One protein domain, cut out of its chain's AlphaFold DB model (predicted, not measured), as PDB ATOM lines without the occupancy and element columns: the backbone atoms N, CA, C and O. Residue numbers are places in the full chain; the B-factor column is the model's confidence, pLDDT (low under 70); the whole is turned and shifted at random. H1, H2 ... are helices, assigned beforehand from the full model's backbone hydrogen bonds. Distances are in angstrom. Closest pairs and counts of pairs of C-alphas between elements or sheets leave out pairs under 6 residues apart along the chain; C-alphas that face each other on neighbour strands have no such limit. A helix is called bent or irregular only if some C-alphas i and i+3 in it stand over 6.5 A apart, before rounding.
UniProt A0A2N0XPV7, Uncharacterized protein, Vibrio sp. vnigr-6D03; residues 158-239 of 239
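This is residues 158 to 239 of the 239 residues of an uncharacterized protein of Vibrio sp. vnigr-6D03 (UniProt A0A2N0XPV7). An open, elongated arrangement of helices: H2 lies along the length of the model, and the longer, kinked H4 slants away from it at a steep tilt of 52 degrees, running the opposite way, with few contacts between the two. Little H1 packs on the part of H4 at residues 222 to 230, while the long unnamed stretch of residues 182 to 201 loops round at the other end of the model, near which H3 lies. The printed part has 82 residues with four named helices, in the order H1, H2, H3, H4 along the chain, and no named strand; the class is all helix, with 44 residues in the helices. The whole is loose, with a radius of gyration of the C-alphas of 16.3 A, and the C-alphas span 48 by 29 by 18 A along their three main axes.

The first helix from the start of the printed part is H1, residues 165 to 168, and a tight link of 2 residues joins it to H2, residues 171 to 181. H1 and H2 are close but not clearly touching, with their closest C-alphas, those of Arg 168 and Leu 174, 7.9 A apart. A long link of 20 residues leads from H2 to H3, residues 202 to 205. H2 and H3 are apart, but only just: their closest C-alphas are 8.3 A from each other. H1 and H3 are apart. A short link of 7 residues leads from H3 to H4, residues 213 to 237, and these two helices are apart. H4 touches H1 with its residues 222 to 230 alone; the closest C-alphas of the two, those of Thr 167 and Ala 226, are 6.7 A apart, and the centres are 9.0 A apart. H2 and H4 are close but not clearly touching, with the C-alphas of Thr 172 and Leu 219 the closest at 7.8 A. Their lines stand at a steep tilt of 52 degrees, and they run opposite ways. In H2 every O i to N i+4 pair is within hydrogen-bond range, in H4 19 of 21 are, and H1 and H3, with 4 residues each, are too short for such a pair. Of the O i to N i+3 pairs, the single one in H1 is within hydrogen-bond range and the single one in H3 is not.

H1 runs from Gly 165, with its C-alpha at (-26.151, 19.212, 1.674), to Arg 168. H2 runs from Thr 171 to Leu 181, 15.4 A from first to last C-alpha, and ends with C-alpha 181 at (-28.243, 40.018, -2.961). H3 runs from Ser 202 to Ala 205. H4 runs from Asp 213 to Leu 237, 33.7 A from first to last C-alpha, and ends with C-alpha 237 at (-19.939, 10.674, 6.980). It is the longest helix, with 25 residues. H4 has a kink of 53 degrees near residue 231 and is irregular: C-alphas 228 and 231 are 7.1 A apart, and its line is a rough one.

The two C-alphas farthest apart are those of Ser 191 and Ala 235, 49.4 A from each other. The first and last printed C-alphas, those of Pro 158 and Phe 239, are 23.9 A apart, and Phe 239 is the chain's last residue. The printed part has no cut. The link from H2 to H3 is the long one; its residues 182 to 201 have C-alphas 13 to 25 A from the mean of the C-alphas. The mean pLDDT of the printed part is 74.9, and 24 residues are under 70, namely residues 158 to 162, 209 to 217, 229 to 230 and 232 to 239.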
ATOM      1  N   PRO A 158     -29.423  25.286  -7.965       49.91
ATOM      2  CA  PRO A 158     -28.773  25.166  -9.275       49.91
ATOM      3  C   PRO A 158     -28.695  23.724  -9.787       49.91
ATOM      4  O   PRO A 158     -28.521  23.468 -10.975       49.91
ATOM      5  N   LEU A 159     -28.827  22.769  -8.872       58.12
ATOM      6  CA  LEU A 159     -28.783  21.342  -9.120       58.12
ATOM      7  C   LEU A 159     -30.183  20.770  -8.885       58.12
ATOM      8  O   LEU A 159     -30.391  19.949  -8.003       58.12
ATOM      9  N   PHE A 160     -31.168  21.214  -9.673       50.66
ATOM     10  CA  PHE A 160     -32.573  20.779  -9.569       50.66
ATOM     11  C   PHE A 160     -32.757  19.247  -9.541       50.66
ATOM     12  O   PHE A 160     -33.757  18.756  -9.023       50.66
ATOM     13  N   LEU A 161     -31.795  18.492 -10.086       53.78
ATOM     14  CA  LEU A 161     -31.791  17.026 -10.115       53.78
ATOM     15  C   LEU A 161     -31.231  16.378  -8.833       53.78
ATOM     16  O   LEU A 161     -31.492  15.202  -8.590       53.78
ATOM     17  N   VAL A 162     -30.476  17.118  -8.014       62.22
ATOM     18  CA  VAL A 162     -29.877  16.657  -6.750       62.22
ATOM     19  C   VAL A 162     -29.745  17.852  -5.799       62.22
ATOM     20  O   VAL A 162     -28.787  18.611  -5.877       62.22
ATOM     21  N   ASN A 163     -30.727  18.027  -4.909       73.94
ATOM     22  CA  ASN A 163     -30.707  19.040  -3.849       73.94
ATOM     23  C   ASN A 163     -30.442  18.361  -2.498       73.94
ATOM     24  O   ASN A 163     -31.362  17.869  -1.846       73.94
ATOM     25  N   ASN A 164     -29.175  18.306  -2.106       76.81
ATOM     26  CA  ASN A 164     -28.708  17.786  -0.822       76.81
ATOM     27  C   ASN A 164     -27.587  18.673  -0.247       76.81
ATOM     28  O   ASN A 164     -27.077  19.560  -0.938       76.81
ATOM     29  N   GLY A 165     -27.179  18.414   0.999       78.50
ATOM     30  CA  GLY A 165     -26.151  19.212   1.674       78.50
ATOM     31  C   GLY A 165     -24.838  19.326   0.888       78.50
ATOM     32  O   GLY A 165     -24.293  20.420   0.793       78.50
ATOM     33  N   LEU A 166     -24.376  18.251   0.229       79.12
ATOM     34  CA  LEU A 166     -23.168  18.269  -0.616       79.12
ATOM     35  C   LEU A 166     -23.288  19.261  -1.774       79.12
ATOM     36  O   LEU A 166     -22.403  20.080  -1.997       79.12
ATOM     37  N   THR A 167     -24.379  19.171  -2.528       78.00
ATOM     38  CA  THR A 167     -24.610  20.035  -3.692       78.00
ATOM     39  C   THR A 167     -24.826  21.496  -3.319       78.00
ATOM     40  O   THR A 167     -24.498  22.380  -4.107       78.00
ATOM     41  N   ARG A 168     -25.348  21.746  -2.113       82.88
ATOM     42  CA  ARG A 168     -25.500  23.082  -1.529       82.88
ATOM     43  C   ARG A 168     -24.165  23.697  -1.122       82.88
ATOM     44  O   ARG A 168     -23.996  24.893  -1.281       82.88
ATOM     45  N   HIS A 169     -23.214  22.864  -0.712       86.94
ATOM     46  CA  HIS A 169     -21.854  23.258  -0.337       86.94
ATOM     47  C   HIS A 169     -20.920  23.518  -1.530       86.94
ATOM     48  O   HIS A 169     -19.718  23.733  -1.388       86.94
ATOM     49  N   PHE A 170     -21.409  23.423  -2.766       84.69
ATOM     50  CA  PHE A 170     -20.622  23.916  -3.887       84.69
ATOM     51  C   PHE A 170     -20.607  25.444  -3.878       84.69
ATOM     52  O   PHE A 170     -21.575  26.095  -3.508       84.69
ATOM     53  N   THR A 171     -19.531  26.035  -4.395       82.81
ATOM     54  CA  THR A 171     -19.399  27.498  -4.441       82.81
ATOM     55  C   THR A 171     -20.470  28.168  -5.300       82.81
ATOM     56  O   THR A 171     -20.717  29.358  -5.143       82.81
ATOM     57  N   THR A 172     -21.067  27.436  -6.249       80.19
ATOM     58  CA  THR A 172     -22.045  27.975  -7.200       80.19
ATOM     59  C   THR A 172     -23.309  28.449  -6.483       80.19
ATOM     60  O   THR A 172     -23.612  29.630  -6.611       80.19
ATOM     61  N   PRO A 173     -24.001  27.614  -5.679       80.44
ATOM     62  CA  PRO A 173     -25.120  28.063  -4.864       80.44
ATOM     63  C   PRO A 173     -24.912  29.389  -4.124       80.44
ATOM     64  O   PRO A 173     -25.685  30.334  -4.286       80.44
ATOM     65  N   LEU A 174     -23.828  29.466  -3.354       84.62
ATOM     66  CA  LEU A 174     -23.521  30.616  -2.516       84.62
ATOM     67  C   LEU A 174     -23.150  31.855  -3.343       84.62
ATOM     68  O   LEU A 174     -23.616  32.956  -3.053       84.62
ATOM     69  N   LYS A 175     -22.335  31.684  -4.395       85.12
ATOM     70  CA  LYS A 175     -21.956  32.763  -5.324       85.12
ATOM     71  C   LYS A 175     -23.193  33.449  -5.889       85.12
ATOM     72  O   LYS A 175     -23.241  34.671  -5.945       85.12
ATOM     73  N   GLU A 176     -24.155  32.662  -6.330       80.38
ATOM     74  CA  GLU A 176     -25.300  33.131  -7.105       80.38
ATOM     75  C   GLU A 176     -26.308  33.845  -6.203       80.38
ATOM     76  O   GLU A 176     -26.789  34.925  -6.541       80.38
ATOM     77  N   GLU A 177     -26.529  33.326  -4.994       84.56
ATOM     78  CA  GLU A 177     -27.314  34.018  -3.971       84.56
ATOM     79  C   GLU A 177     -26.650  35.342  -3.550       84.56
ATOM     80  O   GLU A 177     -27.311  36.377  -3.472       84.56
ATOM     81  N   LEU A 178     -25.328  35.366  -3.361       87.38
ATOM     82  CA  LEU A 178     -24.600  36.604  -3.062       87.38
ATOM     83  C   LEU A 178     -24.644  37.607  -4.226       87.38
ATOM     84  O   LEU A 178     -24.806  38.809  -3.998       87.38
ATOM     85  N   MET A 179     -24.523  37.134  -5.470       83.62
ATOM     86  CA  MET A 179     -24.655  37.971  -6.664       83.62
ATOM     87  C   MET A 179     -26.046  38.592  -6.738       83.62
ATOM     88  O   MET A 179     -26.146  39.807  -6.914       83.62
ATOM     89  N   PHE A 180     -27.097  37.806  -6.517       83.56
ATOM     90  CA  PHE A 180     -28.464  38.300  -6.413       83.56
ATOM     91  C   PHE A 180     -28.602  39.378  -5.325       83.56
ATOM     92  O   PHE A 180     -29.064  40.487  -5.603       83.56
ATOM     93  N   LEU A 181     -28.136  39.099  -4.102       83.88
ATOM     94  CA  LEU A 181     -28.243  40.018  -2.961       83.88
ATOM     95  C   LEU A 181     -27.463  41.324  -3.151       83.88
ATOM     96  O   LEU A 181     -27.829  42.340  -2.545       83.88
ATOM     97  N   SER A 182     -26.419  41.302  -3.985       84.56
ATOM     98  CA  SER A 182     -25.615  42.474  -4.339       84.56
ATOM     99  C   SER A 182     -26.295  43.412  -5.342       84.56
ATOM    100  O   SER A 182     -25.836  44.540  -5.520       84.56
ATOM    101  N   GLN A 183     -27.378  42.978  -5.998       84.06
ATOM    102  CA  GLN A 183     -28.054  43.746  -7.040       84.06
ATOM    103  C   GLN A 183     -29.205  44.593  -6.458       84.06
ATOM    104  O   GLN A 183     -30.246  44.055  -6.072       84.06
ATOM    105  N   PRO A 184     -29.090  45.936  -6.459       84.69
ATOM    106  CA  PRO A 184     -30.109  46.820  -5.885       84.69
ATOM    107  C   PRO A 184     -31.462  46.727  -6.590       84.69
ATOM    108  O   PRO A 184     -32.490  47.009  -5.988       84.69
ATOM    109  N   ILE A 185     -31.486  46.323  -7.865       84.12
ATOM    110  CA  ILE A 185     -32.719  46.208  -8.656       84.12
ATOM    111  C   ILE A 185     -33.717  45.197  -8.072       84.12
ATOM    112  O   ILE A 185     -34.912  45.313  -8.329       84.12
ATOM    113  N   PHE A 186     -33.247  44.239  -7.267       85.50
ATOM    114  CA  PHE A 186     -34.104  43.258  -6.598       85.50
ATOM    115  C   PHE A 186     -34.531  43.673  -5.194       85.50
ATOM    116  O   PHE A 186     -35.192  42.898  -4.503       85.50
ATOM    117  N   ARG A 187     -34.174  44.881  -4.758       86.44
ATOM    118  CA  ARG A 187     -34.594  45.450  -3.480       86.44
ATOM    119  C   ARG A 187     -35.897  46.237  -3.628       86.44
ATOM    120  O   ARG A 187     -36.235  46.698  -4.718       86.44
ATOM    121  N   VAL A 188     -36.630  46.411  -2.528       87.50
ATOM    122  CA  VAL A 188     -37.849  47.239  -2.488       87.50
ATOM    123  C   VAL A 188     -37.531  48.681  -2.880       87.50
ATOM    124  O   VAL A 188     -38.221  49.253  -3.726       87.50
ATOM    125  N   ASN A 189     -36.462  49.248  -2.318       87.69
ATOM    126  CA  ASN A 189     -35.924  50.538  -2.728       87.69
ATOM    127  C   ASN A 189     -34.622  50.343  -3.514       87.69
ATOM    128  O   ASN A 189     -33.552  50.154  -2.944       87.69
ATOM    129  N   THR A 190     -34.697  50.446  -4.837       86.44
ATOM    130  CA  THR A 190     -33.546  50.215  -5.726       86.44
ATOM    131  C   THR A 190     -32.451  51.279  -5.633       86.44
ATOM    132  O   THR A 190     -31.353  51.074  -6.145       86.44
ATOM    133  N   SER A 191     -32.742  52.422  -5.004       86.38
ATOM    134  CA  SER A 191     -31.784  53.516  -4.794       86.38
ATOM    135  C   SER A 191     -31.122  53.472  -3.414       86.38
ATOM    136  O   SER A 191     -30.274  54.314  -3.124       86.38
ATOM    137  N   ASP A 192     -31.513  52.523  -2.561       81.81
ATOM    138  CA  ASP A 192     -30.946  52.339  -1.231       81.81
ATOM    139  C   ASP A 192     -29.969  51.160  -1.213       81.81
ATOM    140  O   ASP A 192     -30.336  50.006  -1.424       81.81
ATOM    141  N   TYR A 193     -28.703  51.478  -0.959       77.19
ATOM    142  CA  TYR A 193     -27.588  50.535  -1.012       77.19
ATOM    143  C   TYR A 193     -27.076  50.130   0.373       77.19
ATOM    144  O   TYR A 193     -26.230  49.243   0.460       77.19
ATOM    145  N   ASN A 194     -27.530  50.801   1.436       78.06
ATOM    146  CA  ASN A 194     -26.846  50.769   2.730       78.06
ATOM    147  C   ASN A 194     -27.769  50.416   3.901       78.06
ATOM    148  O   ASN A 194     -27.262  50.039   4.958       78.06
ATOM    149  N   SER A 195     -29.088  50.569   3.758       78.25
ATOM    150  CA  SER A 195     -30.006  50.297   4.866       78.25
ATOM    151  C   SER A 195     -30.261  48.800   5.028       78.25
ATOM    152  O   SER A 195     -30.482  48.071   4.060       78.25
ATOM    153  N   ILE A 196     -30.235  48.341   6.280       72.00
ATOM    154  CA  ILE A 196     -30.444  46.931   6.640       72.00
ATOM    155  C   ILE A 196     -31.903  46.480   6.460       72.00
ATOM    156  O   ILE A 196     -32.162  45.289   6.336       72.00
ATOM    157  N   ASP A 197     -32.842  47.426   6.421       79.25
ATOM    158  CA  ASP A 197     -34.287  47.235   6.257       79.25
ATOM    159  C   ASP A 197     -34.760  47.367   4.797       79.25
ATOM    160  O   ASP A 197     -35.961  47.400   4.521       79.25
ATOM    161  N   ASN A 198     -33.832  47.419   3.835       82.75
ATOM    162  CA  ASN A 198     -34.179  47.363   2.420       82.75
ATOM    163  C   ASN A 198     -34.381  45.906   1.972       82.75
ATOM    164  O   ASN A 198     -33.461  45.235   1.486       82.75
ATOM    165  N   ASP A 199     -35.601  45.413   2.162       85.38
ATOM    166  CA  ASP A 199     -35.977  44.032   1.866       85.38
ATOM    167  C   ASP A 199     -35.914  43.682   0.370       85.38
ATOM    168  O   ASP A 199     -35.875  44.538  -0.520       85.38
ATOM    169  N   ILE A 200     -35.928  42.378   0.083       85.75
ATOM    170  CA  ILE A 200     -36.039  41.848  -1.279       85.75
ATOM    171  C   ILE A 200     -37.456  42.090  -1.810       85.75
ATOM    172  O   ILE A 200     -38.452  41.742  -1.178       85.75
ATOM    173  N   ASN A 201     -37.553  42.622  -3.025       86.50
ATOM    174  CA  ASN A 201     -38.805  42.707  -3.761       86.50
ATOM    175  C   ASN A 201     -39.097  41.364  -4.452       86.50
ATOM    176  O   ASN A 201     -38.478  41.011  -5.460       86.50
ATOM    177  N   SER A 202     -40.080  40.632  -3.925       82.75
ATOM    178  CA  SER A 202     -40.450  39.292  -4.403       82.75
ATOM    179  C   SER A 202     -40.886  39.247  -5.869       82.75
ATOM    180  O   SER A 202     -40.687  38.226  -6.523       82.75
ATOM    181  N   PHE A 203     -41.471  40.326  -6.403       82.75
ATOM    182  CA  PHE A 203     -41.881  40.372  -7.807       82.75
ATOM    183  C   PHE A 203     -40.660  40.430  -8.720       82.75
ATOM    184  O   PHE A 203     -40.523  39.588  -9.598       82.75
ATOM    185  N   THR A 204     -39.748  41.379  -8.498       80.69
ATOM    186  CA  THR A 204     -38.532  41.503  -9.318       80.69
ATOM    187  C   THR A 204     -37.592  40.316  -9.129       80.69
ATOM    188  O   THR A 204     -36.978  39.871 -10.093       80.69
ATOM    189  N   ALA A 205     -37.520  39.768  -7.912       79.88
ATOM    190  CA  ALA A 205     -36.702  38.600  -7.603       79.88
ATOM    191  C   ALA A 205     -37.142  37.341  -8.366       79.88
ATOM    192  O   ALA A 205     -36.298  36.537  -8.749       79.88
ATOM    193  N   ALA A 206     -38.441  37.190  -8.648       77.44
ATOM    194  CA  ALA A 206     -38.962  36.068  -9.431       77.44
ATOM    195  C   ALA A 206     -38.458  36.047 -10.888       77.44
ATOM    196  O   ALA A 206     -38.577  35.025 -11.560       77.44
ATOM    197  N   PHE A 207     -37.898  37.161 -11.374       71.88
ATOM    198  CA  PHE A 207     -37.308  37.277 -12.708       71.88
ATOM    199  C   PHE A 207     -35.777  37.225 -12.693       71.88
ATOM    200  O   PHE A 207     -35.162  37.479 -13.730       71.88
ATOM    201  N   TYR A 208     -35.146  36.917 -11.553       72.31
ATOM    202  CA  TYR A 208     -33.707  36.689 -11.523       72.31
ATOM    203  C   TYR A 208     -33.358  35.456 -12.355       72.31
ATOM    204  O   TYR A 208     -33.834  34.350 -12.098       72.31
ATOM    205  N   ILE A 209     -32.537  35.667 -13.375       64.62
ATOM    206  CA  ILE A 209     -32.051  34.641 -14.289       64.62
ATOM    207  C   ILE A 209     -30.546  34.868 -14.378       64.62
ATOM    208  O   ILE A 209     -30.102  35.761 -15.096       64.62
ATOM    209  N   ASP A 210     -29.772  34.080 -13.637       61.16
ATOM    210  CA  ASP A 210     -28.308  34.094 -13.701       61.16
ATOM    211  C   ASP A 210     -27.823  32.798 -14.341       61.16
ATOM    212  O   ASP A 210     -27.405  31.836 -13.706       61.16
ATOM    213  N   TRP A 211     -28.001  32.741 -15.656       58.47
ATOM    214  CA  TRP A 211     -27.431  31.688 -16.482       58.47
ATOM    215  C   TRP A 211     -26.467  32.366 -17.439       58.47
ATOM    216  O   TRP A 211     -26.830  32.743 -18.552       58.47
ATOM    217  N   THR A 212     -25.236  32.576 -16.982       60.19
ATOM    218  CA  THR A 212     -24.130  32.739 -17.928       60.19
ATOM    219  C   THR A 212     -23.805  31.366 -18.522       60.19
ATOM    220  O   THR A 212     -23.973  30.354 -17.836       60.19
ATOM    221  N   ASP A 213     -23.364  31.300 -19.781       57.31
ATOM    222  CA  ASP A 213     -23.014  30.022 -20.429       57.31
ATOM    223  C   ASP A 213     -21.974  29.237 -19.596       57.31
ATOM    224  O   ASP A 213     -22.086  28.021 -19.438       57.31
ATOM    225  N   ASP A 214     -21.050  29.946 -18.937       63.25
ATOM    226  CA  ASP A 214     -20.057  29.372 -18.019       63.25
ATOM    227  C   ASP A 214     -20.696  28.721 -16.773       63.25
ATOM    228  O   ASP A 214     -20.192  27.718 -16.258       63.25
ATOM    229  N   THR A 215     -21.819  29.256 -16.278       67.25
ATOM    230  CA  THR A 215     -22.549  28.681 -15.138       67.25
ATOM    231  C   THR A 215     -23.110  27.306 -15.508       67.25
ATOM    232  O   THR A 215     -23.004  26.373 -14.715       67.25
ATOM    233  N   LEU A 216     -23.645  27.128 -16.721       67.94
ATOM    234  CA  LEU A 216     -24.217  25.848 -17.165       67.94
ATOM    235  C   LEU A 216     -23.174  24.728 -17.248       67.94
ATOM    236  O   LEU A 216     -23.439  23.611 -16.796       67.94
ATOM    237  N   ASP A 217     -21.983  25.029 -17.761       68.44
ATOM    238  CA  ASP A 217     -20.890  24.058 -17.857       68.44
ATOM    239  C   ASP A 217     -20.368  23.651 -16.471       68.44
ATOM    240  O   ASP A 217     -20.166  22.461 -16.191       68.44
ATOM    241  N   VAL A 218     -20.217  24.624 -15.563       74.25
ATOM    242  CA  VAL A 218     -19.839  24.364 -14.165       74.25
ATOM    243  C   VAL A 218     -20.888  23.496 -13.474       74.25
ATOM    244  O   VAL A 218     -20.529  22.546 -12.775       74.25
ATOM    245  N   LEU A 219     -22.175  23.762 -13.702       71.19
ATOM    246  CA  LEU A 219     -23.270  22.985 -13.129       71.19
ATOM    247  C   LEU A 219     -23.340  21.567 -13.680       71.19
ATOM    248  O   LEU A 219     -23.543  20.625 -12.909       71.19
ATOM    249  N   PHE A 220     -23.128  21.384 -14.981       70.25
ATOM    250  CA  PHE A 220     -23.073  20.055 -15.579       70.25
ATOM    251  C   PHE A 220     -21.923  19.229 -14.988       70.25
ATOM    252  O   PHE A 220     -22.114  18.070 -14.606       70.25
ATOM    253  N   TRP A 221     -20.738  19.828 -14.846       74.69
ATOM    254  CA  TRP A 221     -19.603  19.171 -14.200       74.69
ATOM    255  C   TRP A 221     -19.886  18.852 -12.723       74.69
ATOM    256  O   TRP A 221     -19.702  17.708 -12.307       74.69
ATOM    257  N   GLN A 222     -20.409  19.812 -11.952       74.44
ATOM    258  CA  GLN A 222     -20.750  19.640 -10.534       74.44
ATOM    259  C   GLN A 222     -21.825  18.569 -10.312       74.44
ATOM    260  O   GLN A 222     -21.715  17.781  -9.376       74.44
ATOM    261  N   THR A 223     -22.830  18.492 -11.190       70.88
ATOM    262  CA  THR A 223     -23.869  17.449 -11.143       70.88
ATOM    263  C   THR A 223     -23.252  16.066 -11.328       70.88
ATOM    264  O   THR A 223     -23.490  15.163 -10.527       70.88
ATOM    265  N   ASN A 224     -22.422  15.899 -12.365       72.56
ATOM    266  CA  ASN A 224     -21.746  14.631 -12.631       72.56
ATOM    267  C   ASN A 224     -20.795  14.250 -11.495       72.56
ATOM    268  O   ASN A 224     -20.735  13.088 -11.099       72.56
ATOM    269  N   PHE A 225     -20.064  15.221 -10.956       74.50
ATOM    270  CA  PHE A 225     -19.194  15.015  -9.810       74.50
ATOM    271  C   PHE A 225     -19.985  14.553  -8.582       74.50
ATOM    272  O   PHE A 225     -19.671  13.514  -8.013       74.50
ATOM    273  N   ALA A 226     -21.066  15.255  -8.228       71.56
ATOM    274  CA  ALA A 226     -21.916  14.893  -7.099       71.56
ATOM    275  C   ALA A 226     -22.473  13.470  -7.237       71.56
ATOM    276  O   ALA A 226     -22.363  12.692  -6.301       71.56
ATOM    277  N   ILE A 227     -23.000  13.087  -8.404       70.69
ATOM    278  CA  ILE A 227     -23.534  11.731  -8.625       70.69
ATOM    279  C   ILE A 227     -22.459  10.657  -8.398       70.69
ATOM    280  O   ILE A 227     -22.741   9.623  -7.792       70.69
ATOM    281  N   ASN A 228     -21.228  10.901  -8.852       72.88
ATOM    282  CA  ASN A 228     -20.136   9.933  -8.740       72.88
ATOM    283  C   ASN A 228     -19.469   9.919  -7.350       72.88
ATOM    284  O   ASN A 228     -18.944   8.884  -6.945       72.88
ATOM    285  N   SER A 229     -19.488  11.038  -6.623       68.00
ATOM    286  CA  SER A 229     -18.797  11.211  -5.334       68.00
ATOM    287  C   SER A 229     -19.716  11.134  -4.112       68.00
ATOM    288  O   SER A 229     -19.231  11.021  -2.989       68.00
ATOM    289  N   LEU A 230     -21.037  11.184  -4.290       69.81
ATOM    290  CA  LEU A 230     -21.996  11.107  -3.187       69.81
ATOM    291  C   LEU A 230     -21.940   9.768  -2.427       69.81
ATOM    292  O   LEU A 230     -21.978   9.813  -1.201       69.81
ATOM    293  N   PRO A 231     -21.800   8.590  -3.073       72.19
ATOM    294  CA  PRO A 231     -21.714   7.326  -2.340       72.19
ATOM    295  C   PRO A 231     -20.491   7.230  -1.422       72.19
ATOM    296  O   PRO A 231     -20.618   6.747  -0.300       72.19
ATOM    297  N   SER A 232     -19.317   7.695  -1.871       68.56
ATOM    298  CA  SER A 232     -18.114   7.705  -1.027       68.56
ATOM    299  C   SER A 232     -18.250   8.704   0.116       68.56
ATOM    300  O   SER A 232     -17.930   8.372   1.250       68.56
ATOM    301  N   LEU A 233     -18.820   9.881  -0.156       66.50
ATOM    302  CA  LEU A 233     -19.071  10.879   0.875       66.50
ATOM    303  C   LEU A 233     -20.008  10.376   1.978       66.50
ATOM    304  O   LEU A 233     -19.721  10.575   3.153       66.50
ATOM    305  N   LEU A 234     -21.134   9.756   1.617       69.69
ATOM    306  CA  LEU A 234     -22.079   9.230   2.605       69.69
ATOM    307  C   LEU A 234     -21.409   8.171   3.489       69.69
ATOM    308  O   LEU A 234     -21.548   8.229   4.707       69.69
ATOM    309  N   ALA A 235     -20.590   7.296   2.895       69.69
ATOM    310  CA  ALA A 235     -19.804   6.319   3.643       69.69
ATOM    311  C   ALA A 235     -18.804   6.976   4.615       69.69
ATOM    312  O   ALA A 235     -18.690   6.529   5.757       69.69
ATOM    313  N   ASP A 236     -18.123   8.050   4.200       66.12
ATOM    314  CA  ASP A 236     -17.176   8.793   5.047       66.12
ATOM    315  C   ASP A 236     -17.872   9.536   6.203       66.12
ATOM    316  O   ASP A 236     -17.301   9.692   7.284       66.12
ATOM    317  N   LEU A 237     -19.112   9.986   5.985       65.00
ATOM    318  CA  LEU A 237     -19.939  10.674   6.980       65.00
ATOM    319  C   LEU A 237     -20.755   9.716   7.869       65.00
ATOM    320  O   LEU A 237     -21.368  10.161   8.837       65.00
ATOM    321  N   GLY A 238     -20.742   8.413   7.577       60.19
ATOM    322  CA  GLY A 238     -21.448   7.392   8.353       60.19
ATOM    323  C   GLY A 238     -22.958   7.310   8.097       60.19
ATOM    324  O   GLY A 238     -23.684   6.865   8.989       60.19
ATOM    325  N   PHE A 239     -23.419   7.728   6.911       52.69
ATOM    326  CA  PHE A 239     -24.812   7.627   6.450       52.69
ATOM    327  C   PHE A 239     -25.052   6.431   5.522       52.69
ATOM    328  O   PHE A 239     -24.141   6.072   4.739       52.69
TER     329      PHE A 239